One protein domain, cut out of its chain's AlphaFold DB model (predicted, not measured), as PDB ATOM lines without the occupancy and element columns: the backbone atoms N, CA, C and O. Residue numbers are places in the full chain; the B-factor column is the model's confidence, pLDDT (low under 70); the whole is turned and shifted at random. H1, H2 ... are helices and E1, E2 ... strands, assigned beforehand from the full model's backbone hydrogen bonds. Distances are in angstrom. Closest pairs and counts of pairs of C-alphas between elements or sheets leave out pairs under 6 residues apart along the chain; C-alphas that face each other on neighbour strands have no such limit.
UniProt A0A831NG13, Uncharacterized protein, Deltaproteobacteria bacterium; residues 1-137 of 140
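AT A GLANCE: This is residues 1 to 137 of the 140 residues of an uncharacterized protein of Deltaproteobacteria bacterium (UniProt A0A831NG13). A small closed barrel of six antiparallel strands has a long two-stranded arm, in which the late part of E2 and the early part of E3 pair on toward H1; residues 44 to 49 stick out at its tip. H2 packs near one end of the barrel, with C-alphas of six strands within 10 A, and H3 packs outside it. The printed part has 137 residues with three named helices and six named strands, in the order E1 E2 H1 E3 E4 H2 E5 H3 E6, and is of the mixed class, helices and strands. It is compact, with a radius of gyration of the C-alphas of 15.6 A and spans of 47 by 33 by 32 A.

HOW THE PARTS SIT: Round the barrel run E1, residues 2 to 7, E2, residues 20 to 37, E3, residues 53 to 69, E4, residues 72 to 82, E5, residues 100 to 107, and E6, residues 128 to 137, then back to E1. E1 and E2 form a hairpin, with N 5 and O 22 at 2.8 A. E2 bends by 95 degrees at residue 25; it is the antiparallel neighbour of E3, with N 27 and O 60, 3.0 A, and N 36 and O 54, 2.9 A, within hydrogen-bond range. E3 bends by 114 degrees at residue 65 and forms a hairpin with E4, with N 61 and O 78 at 2.9 A. E4 and E5 are antiparallel neighbours, with N 79 and O 105 within hydrogen-bond range at 2.9 A; E5 and E6 are antiparallel neighbours too, with N 102 and O 134 within hydrogen-bond range at 2.8 A. N 6 and O 135, 2.9 A, close the ring between E6 and E1. H2, residues 90 to 95, is on the barrel, outside it and over none of its strands, at a height over the sheet of 7.6 A; its closest C-alphas to E6 are those of Ile 94 and Thr 137, 6.0 A apart. H3, residues 115 to 122, is on the barrel, outside it, at a height over the sheet of 7.7 A; it lies only just over E4, with 3 C-alphas falling on that strand, and runs across the strands at 83 degrees to E4 on the local plane. H1, residues 40 to 46, is not on the barrel. In H1, H2 and H3 every O i to N i+4 pair is within hydrogen-bond range.

IN THESE COORDINATES: E1 begins at C-alpha 2, (180.073, 144.983, 164.361). E2 is 36.0 A long, E3 35.1 A, E6 23.8 A, E4 22.7 A and E5 22.1 A. H1 begins at C-alpha 40, (151.434, 120.321, 174.939). E6 ends at C-alpha 137, (171.286, 146.590, 163.667).

THE WHOLE: The two C-alphas farthest apart, those of Lys 49 and Ser 65, are 47.8 A apart. The printed part has no cut. The link from E1 to E2, 12 residues, is long. Residues 8 to 19 and 38 to 52 have pLDDT under 70; the mean of the printed part is 83.5.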
ATOM      1  N   MET A   1     181.742 140.563 163.331       93.19
ATOM      2  CA  MET A   1     180.710 141.490 162.782       93.19
ATOM      3  C   MET A   1     180.404 142.585 163.800       93.19
ATOM      4  O   MET A   1     180.207 142.231 164.953       93.19
ATOM      5  N   LYS A   2     180.367 143.874 163.428       96.06
ATOM      6  CA  LYS A   2     180.073 144.983 164.361       96.06
ATOM      7  C   LYS A   2     178.583 145.331 164.354       96.06
ATOM      8  O   LYS A   2     177.973 145.379 163.290       96.06
ATOM      9  N   LEU A   3     178.008 145.549 165.531       95.75
ATOM     10  CA  LEU A   3     176.580 145.764 165.745       95.75
ATOM     11  C   LEU A   3     176.325 146.995 166.618       95.75
ATOM     12  O   LEU A   3     177.095 147.306 167.532       95.75
ATOM     13  N   LYS A   4     175.193 147.648 166.356       93.44
ATOM     14  CA  LYS A   4     174.617 148.701 167.190       93.44
ATOM     15  C   LYS A   4     173.407 148.139 167.920       93.44
ATOM     16  O   LYS A   4     172.482 147.634 167.290       93.44
ATOM     17  N   LEU A   5     173.417 148.254 169.240       91.75
ATOM     18  CA  LEU A   5     172.346 147.838 170.130       91.75
ATOM     19  C   LEU A   5     171.736 149.102 170.732       91.75
ATOM     20  O   LEU A   5     172.403 149.841 171.457       91.75
ATOM     21  N   VAL A   6     170.480 149.381 170.410       88.81
ATOM     22  CA  VAL A   6     169.737 150.511 170.979       88.81
ATOM     23  C   VAL A   6     168.845 149.977 172.090       88.81
ATOM     24  O   VAL A   6     168.041 149.079 171.842       88.81
ATOM     25  N   VAL A   7     169.002 150.502 173.303       80.25
ATOM     26  CA  VAL A   7     168.289 150.059 174.511       80.25
ATOM     27  C   VAL A   7     167.314 151.157 174.942       80.25
ATOM     28  O   VAL A   7     167.668 152.336 174.928       80.25
ATOM     29  N   GLY A   8     166.075 150.789 175.281       64.31
ATOM     30  CA  GLY A   8     165.094 151.717 175.860       64.31
ATOM     31  C   GLY A   8     165.166 151.773 177.383       64.31
ATOM     32  O   GLY A   8     165.572 150.801 178.013       64.31
ATOM     33  N   GLN A   9     164.757 152.900 177.972       52.91
ATOM     34  CA  GLN A   9     164.480 152.990 179.411       52.91
ATOM     35  C   GLN A   9     163.437 151.931 179.834       52.91
ATOM     36  O   GLN A   9     162.446 151.740 179.125       52.91
ATOM     37  N   PRO A  10     163.572 151.298 181.014       48.72
ATOM     38  CA  PRO A  10     162.710 150.191 181.452       48.72
ATOM     39  C   PRO A  10     161.248 150.574 181.740       48.72
ATOM     40  O   PRO A  10     160.449 149.714 182.106       48.72
ATOM     41  N   ARG A  11     160.858 151.850 181.605       41.53
ATOM     42  CA  ARG A  11     159.524 152.310 182.025       41.53
ATOM     43  C   ARG A  11     158.387 151.929 181.094       41.53
ATOM     44  O   ARG A  11     157.249 151.980 181.532       41.53
ATOM     45  N   ASN A  12     158.671 151.497 179.875       39.94
ATOM     46  CA  ASN A  12     157.711 150.830 179.009       39.94
ATOM     47  C   ASN A  12     158.508 149.808 178.209       39.94
ATOM     48  O   ASN A  12     159.564 150.148 177.691       39.94
ATOM     49  N   PHE A  13     158.018 148.575 178.101       44.84
ATOM     50  CA  PHE A  13     158.610 147.456 177.350       44.84
ATOM     51  C   PHE A  13     158.814 147.717 175.834       44.84
ATOM     52  O   PHE A  13     159.006 146.774 175.066       44.84
ATOM     53  N   ASP A  14     158.763 148.977 175.404       45.00
ATOM     54  CA  ASP A  14     159.031 149.443 174.058       45.00
ATOM     55  C   ASP A  14     160.527 149.645 173.831       45.00
ATOM     56  O   ASP A  14     161.266 150.232 174.627       45.00
ATOM     57  N   ALA A  15     160.974 149.156 172.684       46.22
ATOM     58  CA  ALA A  15     162.344 149.272 172.249       46.22
ATOM     59  C   ALA A  15     162.687 150.738 171.910       46.22
ATOM     60  O   ALA A  15     162.560 151.171 170.769       46.22
ATOM     61  N   GLY A  16     163.205 151.474 172.896       49.16
ATOM     62  CA  GLY A  16     164.081 152.623 172.673       49.16
ATOM     63  C   GLY A  16     163.409 153.995 172.627       49.16
ATOM     64  O   GLY A  16     162.924 154.425 171.587       49.16
ATOM     65  N   ASP A  17     163.603 154.783 173.684       53.75
ATOM     66  CA  ASP A  17     163.692 156.249 173.573       53.75
ATOM     67  C   ASP A  17     165.054 156.706 172.990       53.75
ATOM     68  O   ASP A  17     165.320 157.901 172.871       53.75
ATOM     69  N   LYS A  18     165.909 155.747 172.587       54.03
ATOM     70  CA  LYS A  18     167.262 155.921 172.025       54.03
ATOM     71  C   LYS A  18     168.276 156.540 172.993       54.03
ATOM     72  O   LYS A  18     169.332 156.981 172.543       54.03
ATOM     73  N   THR A  19     167.996 156.554 174.294       60.47
ATOM     74  CA  THR A  19     168.891 157.176 175.284       60.47
ATOM     75  C   THR A  19     170.177 156.386 175.521       60.47
ATOM     76  O   THR A  19     171.204 156.991 175.810       60.47
ATOM     77  N   ASN A  20     170.158 155.062 175.320       76.69
ATOM     78  CA  ASN A  20     171.317 154.197 175.522       76.69
ATOM     79  C   ASN A  20     171.683 153.437 174.242       76.69
ATOM     80  O   ASN A  20     170.863 152.726 173.652       76.69
ATOM     81  N   VAL A  21     172.938 153.577 173.816       86.50
ATOM     82  CA  VAL A  21     173.495 152.885 172.649       86.50
ATOM     83  C   VAL A  21     174.726 152.107 173.080       86.50
ATOM     84  O   VAL A  21     175.681 152.681 173.596       86.50
ATOM     85  N   ILE A  22     174.713 150.805 172.813       89.19
ATOM     86  CA  ILE A  22     175.852 149.916 173.013       89.19
ATOM     87  C   ILE A  22     176.379 149.527 171.636       89.19
ATOM     88  O   ILE A  22     175.627 149.130 170.747       89.19
ATOM     89  N   ILE A  23     177.688 149.657 171.453       92.94
ATOM     90  CA  ILE A  23     178.376 149.187 170.255       92.94
ATOM     91  C   ILE A  23     179.194 147.972 170.655       92.94
ATOM     92  O   ILE A  23     179.974 148.028 171.609       92.94
ATOM     93  N   GLY A  24     179.032 146.889 169.910       94.62
ATOM     94  CA  GLY A  24     179.783 145.675 170.164       94.62
ATOM     95  C   GLY A  24     180.059 144.874 168.907       94.62
ATOM     96  O   GLY A  24     179.538 145.150 167.828       94.62
ATOM     97  N   THR A  25     180.909 143.875 169.066       97.25
ATOM     98  CA  THR A  25     181.311 142.945 168.021       97.25
ATOM     99  C   THR A  25     180.770 141.569 168.368       97.25
ATOM    100  O   THR A  25     180.923 141.113 169.498       97.25
ATOM    101  N   VAL A  26     180.132 140.906 167.406       97.12
ATOM    102  CA  VAL A  26     179.737 139.498 167.530       97.12
ATOM    103  C   VAL A  26     180.968 138.656 167.831       97.12
ATOM    104  O   VAL A  26     181.974 138.782 167.126       97.12
ATOM    105  N   VAL A  27     180.870 137.817 168.857       97.12
ATOM    106  CA  VAL A  27     181.911 136.853 169.209       97.12
ATOM    107  C   VAL A  27     181.725 135.616 168.338       97.12
ATOM    108  O   VAL A  27     180.687 134.963 168.405       97.12
ATOM    109  N   GLU A  28     182.709 135.331 167.488       94.69
ATOM    110  CA  GLU A  28     182.653 134.205 166.553       94.69
ATOM    111  C   GLU A  28     182.600 132.867 167.300       94.69
ATOM    112  O   GLU A  28     183.380 132.637 168.226       94.69
ATOM    113  N   GLY A  29     181.680 131.988 166.897       93.88
ATOM    114  CA  GLY A  29     181.497 130.671 167.508       93.88
ATOM    115  C   GLY A  29     180.654 130.679 168.785       93.88
ATOM    116  O   GLY A  29     180.468 129.623 169.387       93.88
ATOM    117  N   LEU A  30     180.129 131.840 169.198       96.25
ATOM    118  CA  LEU A  30     179.193 131.979 170.322       96.25
ATOM    119  C   LEU A  30     177.774 132.338 169.860       96.25
ATOM    120  O   LEU A  30     177.022 133.039 170.540       96.25
ATOM    121  N   GLU A  31     177.396 131.831 168.697       96.06
ATOM    122  CA  GLU A  31     176.038 131.763 168.186       96.06
ATOM    123  C   GLU A  31     175.515 130.327 168.192       96.06
ATOM    124  O   GLU A  31     176.266 129.360 168.079       96.06
ATOM    125  N   GLY A  32     174.204 130.169 168.326       93.94
ATOM    126  CA  GLY A  32     173.615 128.843 168.351       93.94
ATOM    127  C   GLY A  32     172.110 128.846 168.211       93.94
ATOM    128  O   GLY A  32     171.452 129.884 168.082       93.94
ATOM    129  N   SER A  33     171.567 127.637 168.198       92.75
ATOM    130  CA  SER A  33     170.132 127.428 168.220       92.75
ATOM    131  C   SER A  33     169.784 126.126 168.911       92.75
ATOM    132  O   SER A  33     170.573 125.181 168.900       92.75
ATOM    133  N   ARG A  34     168.586 126.065 169.486       88.31
ATOM    134  CA  ARG A  34     168.003 124.835 170.012       88.31
ATOM    135  C   ARG A  34     166.569 124.737 169.535       88.31
ATOM    136  O   ARG A  34     165.847 125.733 169.551       88.31
ATOM    137  N   SER A  35     166.177 123.543 169.114       87.75
ATOM    138  CA  SER A  35     164.794 123.270 168.740       87.75
ATOM    139  C   SER A  35     164.140 122.391 169.788       87.75
ATOM    140  O   SER A  35     164.739 121.414 170.236       87.75
ATOM    141  N   PHE A  36     162.927 122.741 170.184       82.44
ATOM    142  CA  PHE A  36     162.141 121.970 171.136       82.44
ATOM    143  C   PHE A  36     160.674 121.963 170.741       82.44
ATOM    144  O   PHE A  36     160.176 122.837 170.021       82.44
ATOM    145  N   ASP A  37     159.982 120.940 171.216       77.75
ATOM    146  CA  ASP A  37     158.559 120.804 170.997       77.75
ATOM    147  C   ASP A  37     157.800 121.846 171.814       77.75
ATOM    148  O   ASP A  37     158.039 122.031 173.006       77.75
ATOM    149  N   PHE A  38     156.853 122.526 171.163       66.88
ATOM    150  CA  PHE A  38     155.942 123.437 171.848       66.88
ATOM    151  C   PHE A  38     155.224 122.681 172.975       66.88
ATOM    152  O   PHE A  38     154.709 121.587 172.715       66.88
ATOM    153  N   ASP A  39     155.176 123.241 174.186       68.69
ATOM    154  CA  ASP A  39     154.556 122.597 175.350       68.69
ATOM    155  C   ASP A  39     153.113 122.141 175.019       68.69
ATOM    156  O   ASP A  39     152.305 122.967 174.570       68.69
ATOM    157  N   PRO A  40     152.766 120.853 175.218       64.88
ATOM    158  CA  PRO A  40     151.434 120.321 174.939       64.88
ATOM    159  C   PRO A  40     150.282 121.070 175.634       64.88
ATOM    160  O   PRO A  40     149.215 121.216 175.038       64.88
ATOM    161  N   LEU A  41     150.482 121.582 176.855       66.62
ATOM    162  CA  LEU A  41     149.480 122.362 177.594       66.62
ATOM    163  C   LEU A  41     149.239 123.720 176.933       66.62
ATOM    164  O   LEU A  41     148.095 124.144 176.777       66.62
ATOM    165  N   VAL A  42     150.299 124.388 176.472       62.84
ATOM    166  CA  VAL A  42     150.168 125.667 175.760       62.84
ATOM    167  C   VAL A  42     149.588 125.456 174.353       62.84
ATOM    168  O   VAL A  42     148.822 126.301 173.886       62.84
ATOM    169  N   ARG A  43     149.871 124.320 173.688       64.31
ATOM    170  CA  ARG A  43     149.189 123.933 172.432       64.31
ATOM    171  C   ARG A  43     147.684 123.803 172.638       64.31
ATOM    172  O   ARG A  43     146.918 124.368 171.863       64.31
ATOM    173  N   ALA A  44     147.276 123.093 173.692       63.44
ATOM    174  CA  ALA A  44     145.869 122.878 174.014       63.44
ATOM    175  C   ALA A  44     145.130 124.200 174.280       63.44
ATOM    176  O   ALA A  44     144.009 124.373 173.814       63.44
ATOM    177  N   LEU A  45     145.782 125.159 174.948       66.94
ATOM    178  CA  LEU A  45     145.216 126.487 175.215       66.94
ATOM    179  C   LEU A  45     145.079 127.377 173.968       66.94
ATOM    180  O   LEU A  45     144.246 128.278 173.963       66.94
ATOM    181  N   LYS A  46     145.897 127.166 172.928       67.12
ATOM    182  CA  LYS A  46     145.881 127.978 171.696       67.12
ATOM    183  C   LYS A  46     145.070 127.368 170.549       67.12
ATOM    184  O   LYS A  46     145.039 127.965 169.478       67.12
ATOM    185  N   GLU A  47     144.473 126.189 170.747       60.38
ATOM    186  CA  GLU A  47     143.813 125.385 169.699       60.38
ATOM    187  C   GLU A  47     144.682 125.160 168.439       60.38
ATOM    188  O   GLU A  47     144.180 124.849 167.356       60.38
ATOM    189  N   ASP A  48     146.008 125.291 168.559       60.28
ATOM    190  CA  ASP A  48     146.920 125.205 167.420       60.28
ATOM    191  C   ASP A  48     147.303 123.739 167.176       60.28
ATOM    192  O   ASP A  48     148.026 123.117 167.957       60.28
ATOM    193  N   LYS A  49     146.781 123.166 166.085       56.97
ATOM    194  CA  LYS A  49     146.991 121.756 165.695       56.97
ATOM    195  C   LYS A  49     148.296 121.516 164.929       56.97
ATOM    196  O   LYS A  49     148.528 120.404 164.456       56.97
ATOM    197  N   ARG A  50     149.136 122.537 164.745       58.84
ATOM    198  CA  ARG A  50     150.394 122.406 164.000       58.84
ATOM    199  C   ARG A  50     151.499 121.856 164.906       58.84
ATOM    200  O   ARG A  50     151.720 122.352 166.008       58.84
ATOM    201  N   ASN A  51     152.234 120.853 164.419       55.91
ATOM    202  CA  ASN A  51     153.495 120.399 165.016       55.91
ATOM    203  C   ASN A  51     154.604 121.428 164.730       55.91
ATOM    204  O   ASN A  51     155.523 121.163 163.960       55.91
ATOM    205  N   GLU A  52     154.492 122.633 165.287       66.81
ATOM    206  CA  GLU A  52     155.557 123.630 165.184       66.81
ATOM    207  C   GLU A  52     156.623 123.345 166.251       66.81
ATOM    208  O   GLU A  52     156.420 123.611 167.437       66.81
ATOM    209  N   GLN A  53     157.772 122.816 165.823       72.81
ATOM    210  CA  GLN A  53     159.005 122.946 166.599       72.81
ATOM    211  C   GLN A  53     159.319 124.435 166.766       72.81
ATOM    212  O   GLN A  53     159.276 125.203 165.800       72.81
ATOM    213  N   ILE A  54     159.630 124.850 167.994       77.00
ATOM    214  CA  ILE A  54     160.197 126.175 168.239       77.00
ATOM    215  C   ILE A  54     161.695 126.054 168.091       77.00
ATOM    216  O   ILE A  54     162.305 125.273 168.812       77.00
ATOM    217  N   THR A  55     162.280 126.872 167.226       86.19
ATOM    218  CA  THR A  55     163.718 127.113 167.232       86.19
ATOM    219  C   THR A  55     163.999 128.417 167.965       86.19
ATOM    220  O   THR A  55     163.555 129.492 167.557       86.19
ATOM    221  N   GLU A  56     164.725 128.320 169.072       88.56
ATOM    222  CA  GLU A  56     165.332 129.464 169.742       88.56
ATOM    223  C   GLU A  56     166.736 129.660 169.193       88.56
ATOM    224  O   GLU A  56     167.508 128.708 169.114       88.56
ATOM    225  N   HIS A  57     167.068 130.897 168.843       93.88
ATOM    226  CA  HIS A  57     168.402 131.291 168.410       93.88
ATOM    227  C   HIS A  57     169.053 132.179 169.467       93.88
ATOM    228  O   HIS A  57     168.363 132.908 170.182       93.88
ATOM    229  N   TRP A  58     170.378 132.171 169.526       95.44
ATOM    230  CA  TRP A  58     171.146 133.120 170.325       95.44
ATOM    231  C   TRP A  58     172.464 133.474 169.650       95.44
ATOM    232  O   TRP A  58     172.944 132.761 168.768       95.44
ATOM    233  N   PHE A  59     173.049 134.586 170.077       97.62
ATOM    234  CA  PHE A  59     174.402 134.994 169.720       97.62
ATOM    235  C   PHE A  59     174.971 135.926 170.784       97.62
ATOM    236  O   PHE A  59     174.222 136.595 171.494       97.62
ATOM    237  N   VAL A  60     176.295 135.986 170.888       97.56
ATOM    238  CA  VAL A  60     176.984 136.846 171.856       97.56
ATOM    239  C   VAL A  60     177.602 138.055 171.170       97.56
ATOM    240  O   VAL A  60     178.190 137.959 170.091       97.56
ATOM    241  N   VAL A  61     177.497 139.207 171.827       97.00
ATOM    242  CA  VAL A  61     178.160 140.454 171.442       97.00
ATOM    243  C   VAL A  61     179.051 140.934 172.577       97.00
ATOM    244  O   VAL A  61     178.612 141.019 173.719       97.00
ATOM    245  N   LYS A  62     180.281 141.320 172.238       95.88
ATOM    246  CA  LYS A  62     181.261 141.902 173.152       95.88
ATOM    247  C   LYS A  62     181.463 143.389 172.871       95.88
ATOM    248  O   LYS A  62     181.727 143.774 171.732       95.88
ATOM    249  N   SER A  63     181.353 144.235 173.889       93.06
ATOM    250  CA  SER A  63     181.723 145.650 173.814       93.06
ATOM    251  C   SER A  63     183.228 145.834 174.036       93.06
ATOM    252  O   SER A  63     183.886 145.037 174.701       93.06
ATOM    253  N   ALA A  64     183.794 146.907 173.475       88.88
ATOM    254  CA  ALA A  64     185.219 147.224 173.635       88.88
ATOM    255  C   ALA A  64     185.575 147.733 175.046       88.88
ATOM    256  O   ALA A  64     186.722 147.620 175.470       88.88
ATOM    257  N   SER A  65     184.588 148.278 175.760       87.44
ATOM    258  CA  SER A  65     184.729 148.813 177.115       87.44
ATOM    259  C   SER A  65     183.563 148.345 177.988       87.44
ATOM    260  O   SER A  65     182.480 148.092 177.443       87.44
ATOM    261  N   PRO A  66     183.745 148.261 179.319       89.12
ATOM    262  CA  PRO A  66     182.656 147.964 180.242       89.12
ATOM    263  C   PRO A  66     181.494 148.945 180.071       89.12
ATOM    264  O   PRO A  66     181.690 150.161 180.041       89.12
ATOM    265  N   VAL A  67     180.287 148.405 179.958       86.44
ATOM    266  CA  VAL A  67     179.038 149.149 179.838       86.44
ATOM    267  C   VAL A  67     178.426 149.273 181.233       86.44
ATOM    268  O   VAL A  67     178.045 148.254 181.812       86.44
ATOM    269  N   PRO A  68     178.330 150.485 181.803       83.75
ATOM    270  CA  PRO A  68     177.561 150.701 183.019       83.75
ATOM    271  C   PRO A  68     176.063 150.637 182.701       83.75
ATOM    272  O   PRO A  68     175.621 151.155 181.674       83.75
ATOM    273  N   PHE A  69     175.271 150.043 183.591       77.38
ATOM    274  CA  PHE A  69     173.824 149.960 183.402       77.38
ATOM    275  C   PHE A  69     173.088 150.055 184.740       77.38
ATOM    276  O   PHE A  69     173.208 149.160 185.559       77.38
ATOM    277  N   GLU A  70     172.368 151.154 184.977       74.88
ATOM    278  CA  GLU A  70     171.393 151.349 186.073       74.88
ATOM    279  C   GLU A  70     171.728 150.696 187.439       74.88
ATOM    280  O   GLU A  70     170.902 150.020 188.044       74.88
ATOM    281  N   GLY A  71     172.947 150.896 187.954       71.31
ATOM    282  CA  GLY A  71     173.359 150.369 189.267       71.31
ATOM    283  C   GLY A  71     173.683 148.869 189.299       71.31
ATOM    284  O   GLY A  71     174.029 148.345 190.357       71.31
ATOM    285  N   ALA A  72     173.615 148.187 188.157       75.50
ATOM    286  CA  ALA A  72     174.139 146.846 187.968       75.50
ATOM    287  C   ALA A  72     175.667 146.846 187.814       75.50
ATOM    288  O   ALA A  72     176.282 147.850 187.437       75.50
ATOM    289  N   THR A  73     176.268 145.676 188.046       81.38
ATOM    290  CA  THR A  73     177.654 145.393 187.665       81.38
ATOM    291  C   THR A  73     177.853 145.727 186.188       81.38
ATOM    292  O   THR A  73     177.079 145.284 185.337       81.38
ATOM    293  N   ALA A  74     178.883 146.522 185.885       87.00
ATOM    294  CA  ALA A  74     179.236 146.823 184.505       87.00
ATOM    295  C   ALA A  74     179.647 145.538 183.773       87.00
ATOM    296  O   ALA A  74     180.299 144.672 184.353       87.00
ATOM    297  N   PHE A  75     179.295 145.431 182.496       89.62
ATOM    298  CA  PHE A  75     179.530 144.222 181.705       89.62
ATOM    299  C   PHE A  75     180.217 144.540 180.379       89.62
ATOM    300  O   PHE A  75     180.090 145.639 179.842       89.62
ATOM    301  N   THR A  76     180.934 143.567 179.824       91.88
ATOM    302  CA  THR A  76     181.564 143.672 178.494       91.88
ATOM    303  C   THR A  76     180.946 142.733 177.467       91.88
ATOM    304  O   THR A  76     181.287 142.808 176.291       91.88
ATOM    305  N   SER A  77     180.039 141.847 177.879       94.44
ATOM    306  CA  SER A  77     179.460 140.817 177.020       94.44
ATOM    307  C   SER A  77     177.957 140.700 177.233       94.44
ATOM    308  O   SER A  77     177.481 140.727 178.368       94.44
ATOM    309  N   ILE A  78     177.215 140.530 176.140       94.31
ATOM    310  CA  ILE A  78     175.761 140.373 176.134       94.31
ATOM    311  C   ILE A  78     175.393 139.141 175.311       94.31
ATOM    312  O   ILE A  78     175.759 139.042 174.139       94.31
ATOM    313  N   LEU A  79     174.621 138.238 175.907       96.19
ATOM    314  CA  LEU A  79     173.924 137.171 175.201       96.19
ATOM    315  C   LEU A  79     172.609 137.737 174.666       96.19
ATOM    316  O   LEU A  79     171.799 138.262 175.430       96.19
ATOM    317  N   LEU A  80     172.407 137.648 173.357       95.94
ATOM    318  CA  LEU A  80     171.229 138.156 172.668       95.94
ATOM    319  C   LEU A  80     170.386 136.997 172.155       95.94
ATOM    320  O   LEU A  80     170.870 136.134 171.425       95.94
ATOM    321  N   MET A  81     169.104 137.023 172.500       93.88
ATOM    322  CA  MET A  81     168.098 136.088 172.006       93.88
ATOM    323  C   MET A  81     166.999 136.875 171.288       93.88
ATOM    324  O   MET A  81     166.428 137.785 171.901       93.88
ATOM    325  N   PRO A  82     166.667 136.569 170.019       93.19
ATOM    326  CA  PRO A  82     165.555 137.214 169.336       93.19
ATOM    327  C   PRO A  82     164.271 137.078 170.150       93.19
ATOM    328  O   PRO A  82     163.878 135.984 170.549       93.19
ATOM    329  N   ARG A  83     163.606 138.208 170.398       88.94
ATOM    330  CA  ARG A  83     162.360 138.250 171.175       88.94
ATOM    331  C   ARG A  83     161.200 137.608 170.417       88.94
ATOM    332  O   ARG A  83     160.274 137.073 171.021       88.94
ATOM    333  N   TYR A  84     161.254 137.681 169.091       86.69
ATOM    334  CA  TYR A  84     160.273 137.096 168.188       86.69
ATOM    335  C   TYR A  84     160.895 135.932 167.427       86.69
ATOM    336  O   TYR A  84     162.097 135.918 167.154       86.69
ATOM    337  N   ARG A  85     160.055 134.962 167.052       83.56
ATOM    338  CA  ARG A  85     160.494 133.816 166.254       83.56
ATOM    339  C   ARG A  85     161.087 134.290 164.933       83.56
ATOM    340  O   ARG A  85     160.476 135.083 164.219       83.56
ATOM    341  N   THR A  86     162.243 133.742 164.595       83.25
ATOM    342  CA  THR A  86     162.935 134.004 163.336       83.25
ATOM    343  C   THR A  86     162.966 132.724 162.508       83.25
ATOM    344  O   THR A  86     163.072 131.627 163.044       83.25
ATOM    345  N   LYS A  87     162.801 132.850 161.185       82.69
ATOM    346  CA  LYS A  87     162.894 131.708 160.251       82.69
ATOM    347  C   LYS A  87     164.332 131.398 159.832       82.69
ATOM    348  O   LYS A  87     164.575 130.389 159.181       82.69
ATOM    349  N   LYS A  88     165.252 132.315 160.120       90.19
ATOM    350  CA  LYS A  88     166.667 132.264 159.764       90.19
ATOM    351  C   LYS A  88     167.492 132.664 160.984       90.19
ATOM    352  O   LYS A  88     166.972 133.411 161.817       90.19
ATOM    353  N   PRO A  89     168.766 132.250 161.059       93.88
ATOM    354  CA  PRO A  89     169.672 132.729 162.088       93.88
ATOM    355  C   PRO A  89     169.691 134.268 162.152       93.88
ATOM    356  O   PRO A  89     169.767 134.932 161.114       93.88
ATOM    357  N   PRO A  90     169.649 134.864 163.355       95.38
ATOM    358  CA  PRO A  90     169.521 136.311 163.518       95.38
ATOM    359  C   PRO A  90     170.669 137.093 162.877       95.38
ATOM    360  O   PRO A  90     170.447 138.170 162.332       95.38
ATOM    361  N   LEU A  91     171.886 136.542 162.885       96.25
ATOM    362  CA  LEU A  91     173.049 137.190 162.278       96.25
ATOM    363  C   LEU A  91     172.918 137.322 160.753       96.25
ATOM    364  O   LEU A  91     173.397 138.306 160.196       96.25
ATOM    365  N   GLU A  92     172.250 136.378 160.081       95.75
ATOM    366  CA  GLU A  92     171.981 136.472 158.640       95.75
ATOM    367  C   GLU A  92     170.977 137.582 158.333       95.75
ATOM    368  O   GLU A  92     171.183 138.361 157.404       95.75
ATOM    369  N   ILE A  93     169.915 137.672 159.140       95.00
ATOM    370  CA  ILE A  93     168.880 138.708 159.031       95.00
ATOM    371  C   ILE A  93     169.514 140.092 159.226       95.00
ATOM    372  O   ILE A  93     169.357 140.980 158.392       95.00
ATOM    373  N   ILE A  94     170.315 140.250 160.284       95.62
ATOM    374  CA  ILE A  94     171.009 141.508 160.575       95.62
ATOM    375  C   ILE A  94     171.979 141.882 159.449       95.62
ATOM    376  O   ILE A  94     172.018 143.035 159.024       95.62
ATOM    377  N   LYS A  95     172.750 140.917 158.932       94.75
ATOM    378  CA  LYS A  95     173.702 141.148 157.834       94.75
ATOM    379  C   LYS A  95     173.011 141.550 156.526       94.75
ATOM    380  O   LYS A  95     173.633 142.211 155.701       94.75
ATOM    381  N   ALA A  96     171.737 141.199 156.348       94.50
ATOM    382  CA  ALA A  96     170.907 141.671 155.240       94.50
ATOM    383  C   ALA A  96     170.377 143.111 155.431       94.50
ATOM    384  O   ALA A  96     169.660 143.614 154.570       94.50
ATOM    385  N   GLY A  97     170.733 143.783 156.534       92.69
ATOM    386  CA  GLY A  97     170.339 145.161 156.839       92.69
ATOM    387  C   GLY A  97     169.048 145.282 157.654       92.69
ATOM    388  O   GLY A  97     168.593 146.394 157.917       92.69
ATOM    389  N   GLU A  98     168.454 144.164 158.076       93.75
ATOM    390  CA  GLU A  98     167.233 144.179 158.876       93.75
ATOM    391  C   GLU A  98     167.525 144.462 160.360       93.75
ATOM    392  O   GLU A  98     168.559 144.085 160.915       93.75
ATOM    393  N   THR A  99     166.576 145.128 161.024       91.75
ATOM    394  CA  THR A  99     166.607 145.331 162.479       91.75
ATOM    395  C   THR A  99     165.877 144.188 163.166       91.75
ATOM    396  O   THR A  99     164.746 143.878 162.798       91.75
ATOM    397  N   ILE A 100     166.476 143.615 164.210       93.00
ATOM    398  CA  ILE A 100     165.799 142.620 165.050       93.00
ATOM    399  C   ILE A 100     165.691 143.096 166.496       93.00
ATOM    400  O   ILE A 100     166.584 143.764 167.014       93.00
ATOM    401  N   VAL A 101     164.605 142.709 167.162       91.81
ATOM    402  CA  VAL A 101     164.416 142.956 168.595       91.81
ATOM    403  C   VAL A 101     164.922 141.748 169.369       91.81
ATOM    404  O   VAL A 101     164.463 140.627 169.140       91.81
ATOM    405  N   CYS A 102     165.846 141.971 170.296       93.06
ATOM    406  CA  CYS A 102     166.422 140.932 171.142       93.06
ATOM    407  C   CYS A 102     166.177 141.216 172.621       93.06
ATOM    408  O   CYS A 102     166.147 142.369 173.053       93.06
ATOM    409  N   ASN A 103     166.067 140.145 173.397       91.50
ATOM    410  CA  ASN A 103     166.352 140.174 174.820       91.50
ATOM    411  C   ASN A 103     167.876 140.041 174.982       91.50
ATOM    412  O   ASN A 103     168.468 139.111 174.436       91.50
ATOM    413  N   GLY A 104     168.501 140.988 175.672       91.44
ATOM    414  CA  GLY A 104     169.924 141.000 175.992       91.44
ATOM    415  C   GLY A 104     170.151 140.682 177.461       91.44
ATOM    416  O   GLY A 104     169.468 141.233 178.321       91.44
ATOM    417  N   MET A 105     171.104 139.802 177.742       91.81
ATOM    418  CA  MET A 105     171.416 139.320 179.084       91.81
ATOM    419  C   MET A 105     172.909 139.444 179.363       91.81
ATOM    420  O   MET A 105     173.736 139.121 178.507       91.81
ATOM    421  N   TRP A 106     173.260 139.848 180.578       92.06
ATOM    422  CA  TRP A 106     174.631 139.807 181.084       92.06
ATOM    423  C   TRP A 106     174.685 139.070 182.420       92.06
ATOM    424  O   TRP A 106     173.687 138.942 183.139       92.06
ATOM    425  N   ARG A 107     175.870 138.550 182.726       91.75
ATOM    426  CA  ARG A 107     176.130 137.803 183.954       91.75
ATOM    427  C   ARG A 107     176.105 138.747 185.158       91.75
ATOM    428  O   ARG A 107     176.583 139.878 185.062       91.75
ATOM    429  N   GLN A 108     175.585 138.281 186.292       87.69
ATOM    430  CA  GLN A 108     175.558 139.047 187.551       87.69
ATOM    431  C   GLN A 108     176.951 139.459 188.041       87.69
ATOM    432  O   GLN A 108     177.147 140.564 188.551       87.69
ATOM    433  N   ASP A 109     177.939 138.602 187.810       88.12
ATOM    434  CA  ASP A 109     179.340 138.847 188.147       88.12
ATOM    435  C   ASP A 109     180.081 139.764 187.152       88.12
ATOM    436  O   ASP A 109     181.256 140.061 187.359       88.12
ATOM    437  N   GLY A 110     179.423 140.221 186.077       85.56
ATOM    438  CA  GLY A 110     180.033 141.048 185.029       85.56
ATOM    439  C   GLY A 110     181.010 140.298 184.114       85.56
ATOM    440  O   GLY A 110     181.642 140.924 183.260       85.56
ATOM    441  N   GLY A 111     181.138 138.975 184.273       90.12
ATOM    442  CA  GLY A 111     182.010 138.139 183.457       90.12
ATOM    443  C   GLY A 111     181.588 138.076 181.987       90.12
ATOM    444  O   GLY A 111     180.486 138.474 181.597       90.12
ATOM    445  N   GLU A 112     182.475 137.545 181.149       94.19
ATOM    446  CA  GLU A 112     182.194 137.366 179.724       94.19
ATOM    447  C   GLU A 112     181.312 136.140 179.473       94.19
ATOM    448  O   GLU A 112     181.292 135.195 180.262       94.19
ATOM    449  N   TRP A 113     180.567 136.156 178.368       95.75
ATOM    450  CA  TRP A 113     179.862 134.960 177.917       95.75
ATOM    451  C   TRP A 113     180.840 134.077 177.148       95.75
ATOM    452  O   TRP A 113     181.516 134.555 176.241       95.75
ATOM    453  N   ASP A 114     180.870 132.799 177.493       95.12
ATOM    454  CA  ASP A 114     181.587 131.745 176.789       95.12
ATOM    455  C   ASP A 114     180.686 130.504 176.672       95.12
ATOM    456  O   ASP A 114     179.550 130.489 177.152       95.12
ATOM    457  N   THR A 115     181.158 129.452 176.006       94.56
ATOM    458  CA  THR A 115     180.363 128.231 175.807       94.56
ATOM    459  C   THR A 115     179.928 127.593 177.129       94.56
ATOM    460  O   THR A 115     178.782 127.157 177.243       94.56
ATOM    461  N   ALA A 116     180.806 127.563 178.135       94.31
ATOM    462  CA  ALA A 116     180.511 126.947 179.424       94.31
ATOM    463  C   ALA A 116     179.493 127.778 180.215       94.31
ATOM    464  O   ALA A 116     178.566 127.228 180.804       94.31
ATOM    465  N   SER A 117     179.612 129.105 180.180       94.69
ATOM    466  CA  SER A 117     178.677 130.006 180.846       94.69
ATOM    467  C   SER A 117     177.301 129.993 180.172       94.69
ATOM    468  O   SER A 117     176.287 130.063 180.863       94.69
ATOM    469  N   ILE A 118     177.240 129.863 178.838       93.50
ATOM    470  CA  ILE A 118     175.981 129.677 178.097       93.50
ATOM    471  C   ILE A 118     175.304 128.375 178.530       93.50
ATOM    472  O   ILE A 118     174.112 128.389 178.834       93.50
ATOM    473  N   GLN A 119     176.051 127.271 178.593       92.50
ATOM    474  CA  GLN A 119     175.515 125.988 179.044       92.50
ATOM    475  C   GLN A 119     175.001 126.076 180.490       92.50
ATOM    476  O   GLN A 119     173.857 125.717 180.753       92.50
ATOM    477  N   ALA A 120     175.791 126.649 181.400       92.44
ATOM    478  CA  ALA A 120     175.391 126.851 182.790       92.44
ATOM    479  C   ALA A 120     174.114 127.707 182.914       92.44
ATOM    480  O   ALA A 120     173.226 127.403 183.708       92.44
ATOM    481  N   ALA A 121     173.964 128.753 182.095       90.25
ATOM    482  CA  ALA A 121     172.741 129.558 182.075       90.25
ATOM    483  C   ALA A 121     171.530 128.773 181.540       90.25
ATOM    484  O   ALA A 121     170.426 128.924 182.059       90.25
ATOM    485  N   GLN A 122     171.719 127.912 180.535       86.88
ATOM    486  CA  GLN A 122     170.659 127.032 180.024       86.88
ATOM    487  C   GLN A 122     170.222 125.981 181.053       86.88
ATOM    488  O   GLN A 122     169.046 125.623 181.088       86.88
ATOM    489  N   GLU A 123     171.153 125.515 181.885       89.81
ATOM    490  CA  GLU A 123     170.915 124.589 182.998       89.81
ATOM    491  C   GLU A 123     170.374 125.296 184.257       89.81
ATOM    492  O   GLU A 123     169.972 124.635 185.214       89.81
ATOM    493  N   GLY A 124     170.320 126.633 184.259       87.75
ATOM    494  CA  GLY A 124     169.847 127.438 185.387       87.75
ATOM    495  C   GLY A 124     170.835 127.523 186.555       87.75
ATOM    496  O   GLY A 124     170.433 127.846 187.668       87.75
ATOM    497  N   THR A 125     172.115 127.225 186.322       91.25
ATOM    498  CA  THR A 125     173.177 127.228 187.342       91.25
ATOM    499  C   THR A 125     174.055 128.479 187.299       91.25
ATOM    500  O   THR A 125     175.015 128.576 188.062       91.25
ATOM    501  N   LEU A 126     173.768 129.416 186.392       90.31
ATOM    502  CA  LEU A 126     174.447 130.704 186.299       90.31
ATOM    503  C   LEU A 126     173.445 131.843 186.477       90.31
ATOM    504  O   LEU A 126     172.482 131.955 185.715       90.31
ATOM    505  N   ASP A 127     173.724 132.711 187.446       85.94
ATOM    506  CA  ASP A 127     172.895 133.875 187.726       85.94
ATOM    507  C   ASP A 127     173.104 134.982 186.686       85.94
ATOM    508  O   ASP A 127     174.218 135.434 186.385       85.94
ATOM    509  N   VAL A 128     171.984 135.454 186.147       85.62
ATOM    510  CA  VAL A 128     171.919 136.571 185.205       85.62
ATOM    511  C   VAL A 128     171.389 137.799 185.934       85.62
ATOM    512  O   VAL A 128     170.381 137.727 186.630       85.62
ATOM    513  N   GLN A 129     172.064 138.941 185.779       77.69
ATOM    514  CA  GLN A 129     171.715 140.156 186.529       77.69
ATOM    515  C   GLN A 129     170.337 140.698 186.145       77.69
ATOM    516  O   GLN A 129     169.621 141.268 186.967       77.69
ATOM    517  N   GLY A 130     170.014 140.607 184.856       72.94
ATOM    518  CA  GLY A 130     168.845 141.238 184.275       72.94
ATOM    519  C   GLY A 130     168.720 140.980 182.780       72.94
ATOM    520  O   GLY A 130     169.622 140.447 182.128       72.94
ATOM    521  N   VAL A 131     167.561 141.371 182.253       81.56
ATOM    522  CA  VAL A 131     167.216 141.288 180.834       81.56
ATOM    523  C   VAL A 131     166.879 142.689 180.342       81.56
ATOM    524  O   VAL A 131     166.005 143.348 180.902       81.56
ATOM    525  N   ILE A 132     167.528 143.123 179.266       83.75
ATOM    526  CA  ILE A 132     167.170 144.338 178.526       83.75
ATOM    527  C   ILE A 132     166.502 143.975 177.207       83.75
ATOM    528  O   ILE A 132     166.781 142.931 176.627       83.75
ATOM    529  N   VAL A 133     165.651 144.859 176.694       87.12
ATOM    530  CA  VAL A 133     165.128 144.749 175.329       87.12
ATOM    531  C   VAL A 133     165.903 145.710 174.443       87.12
ATOM    532  O   VAL A 133     166.038 146.891 174.769       87.12
ATOM    533  N   THR A 134     166.425 145.212 173.327       88.25
ATOM    534  CA  THR A 134     167.263 146.004 172.429       88.25
ATOM    535  C   THR A 134     166.912 145.801 170.962       88.25
ATOM    536  O   THR A 134     166.650 144.682 170.520       88.25
ATOM    537  N   ASN A 135     166.932 146.897 170.202       91.19
ATOM    538  CA  ASN A 135     166.969 146.853 168.745       91.19
ATOM    539  C   ASN A 135     168.416 146.654 168.300       91.19
ATOM    540  O   ASN A 135     169.284 147.457 168.651       91.19
ATOM    541  N   VAL A 136     168.658 145.619 167.505       92.94
ATOM    542  CA  VAL A 136     169.984 145.252 167.009       92.94
ATOM    543  C   VAL A 136     170.045 145.506 165.512       92.94
ATOM    544  O   VAL A 136     169.219 144.986 164.761       92.94
ATOM    545  N   THR A 137     171.034 146.288 165.082       94.56
ATOM    546  CA  THR A 137     171.286 146.590 163.667       94.56
ATOM    547  C   THR A 137     172.749 146.384 163.311       94.56
ATOM    548  O   THR A 137     173.639 146.566 164.148       94.56
TER     549      THR A 137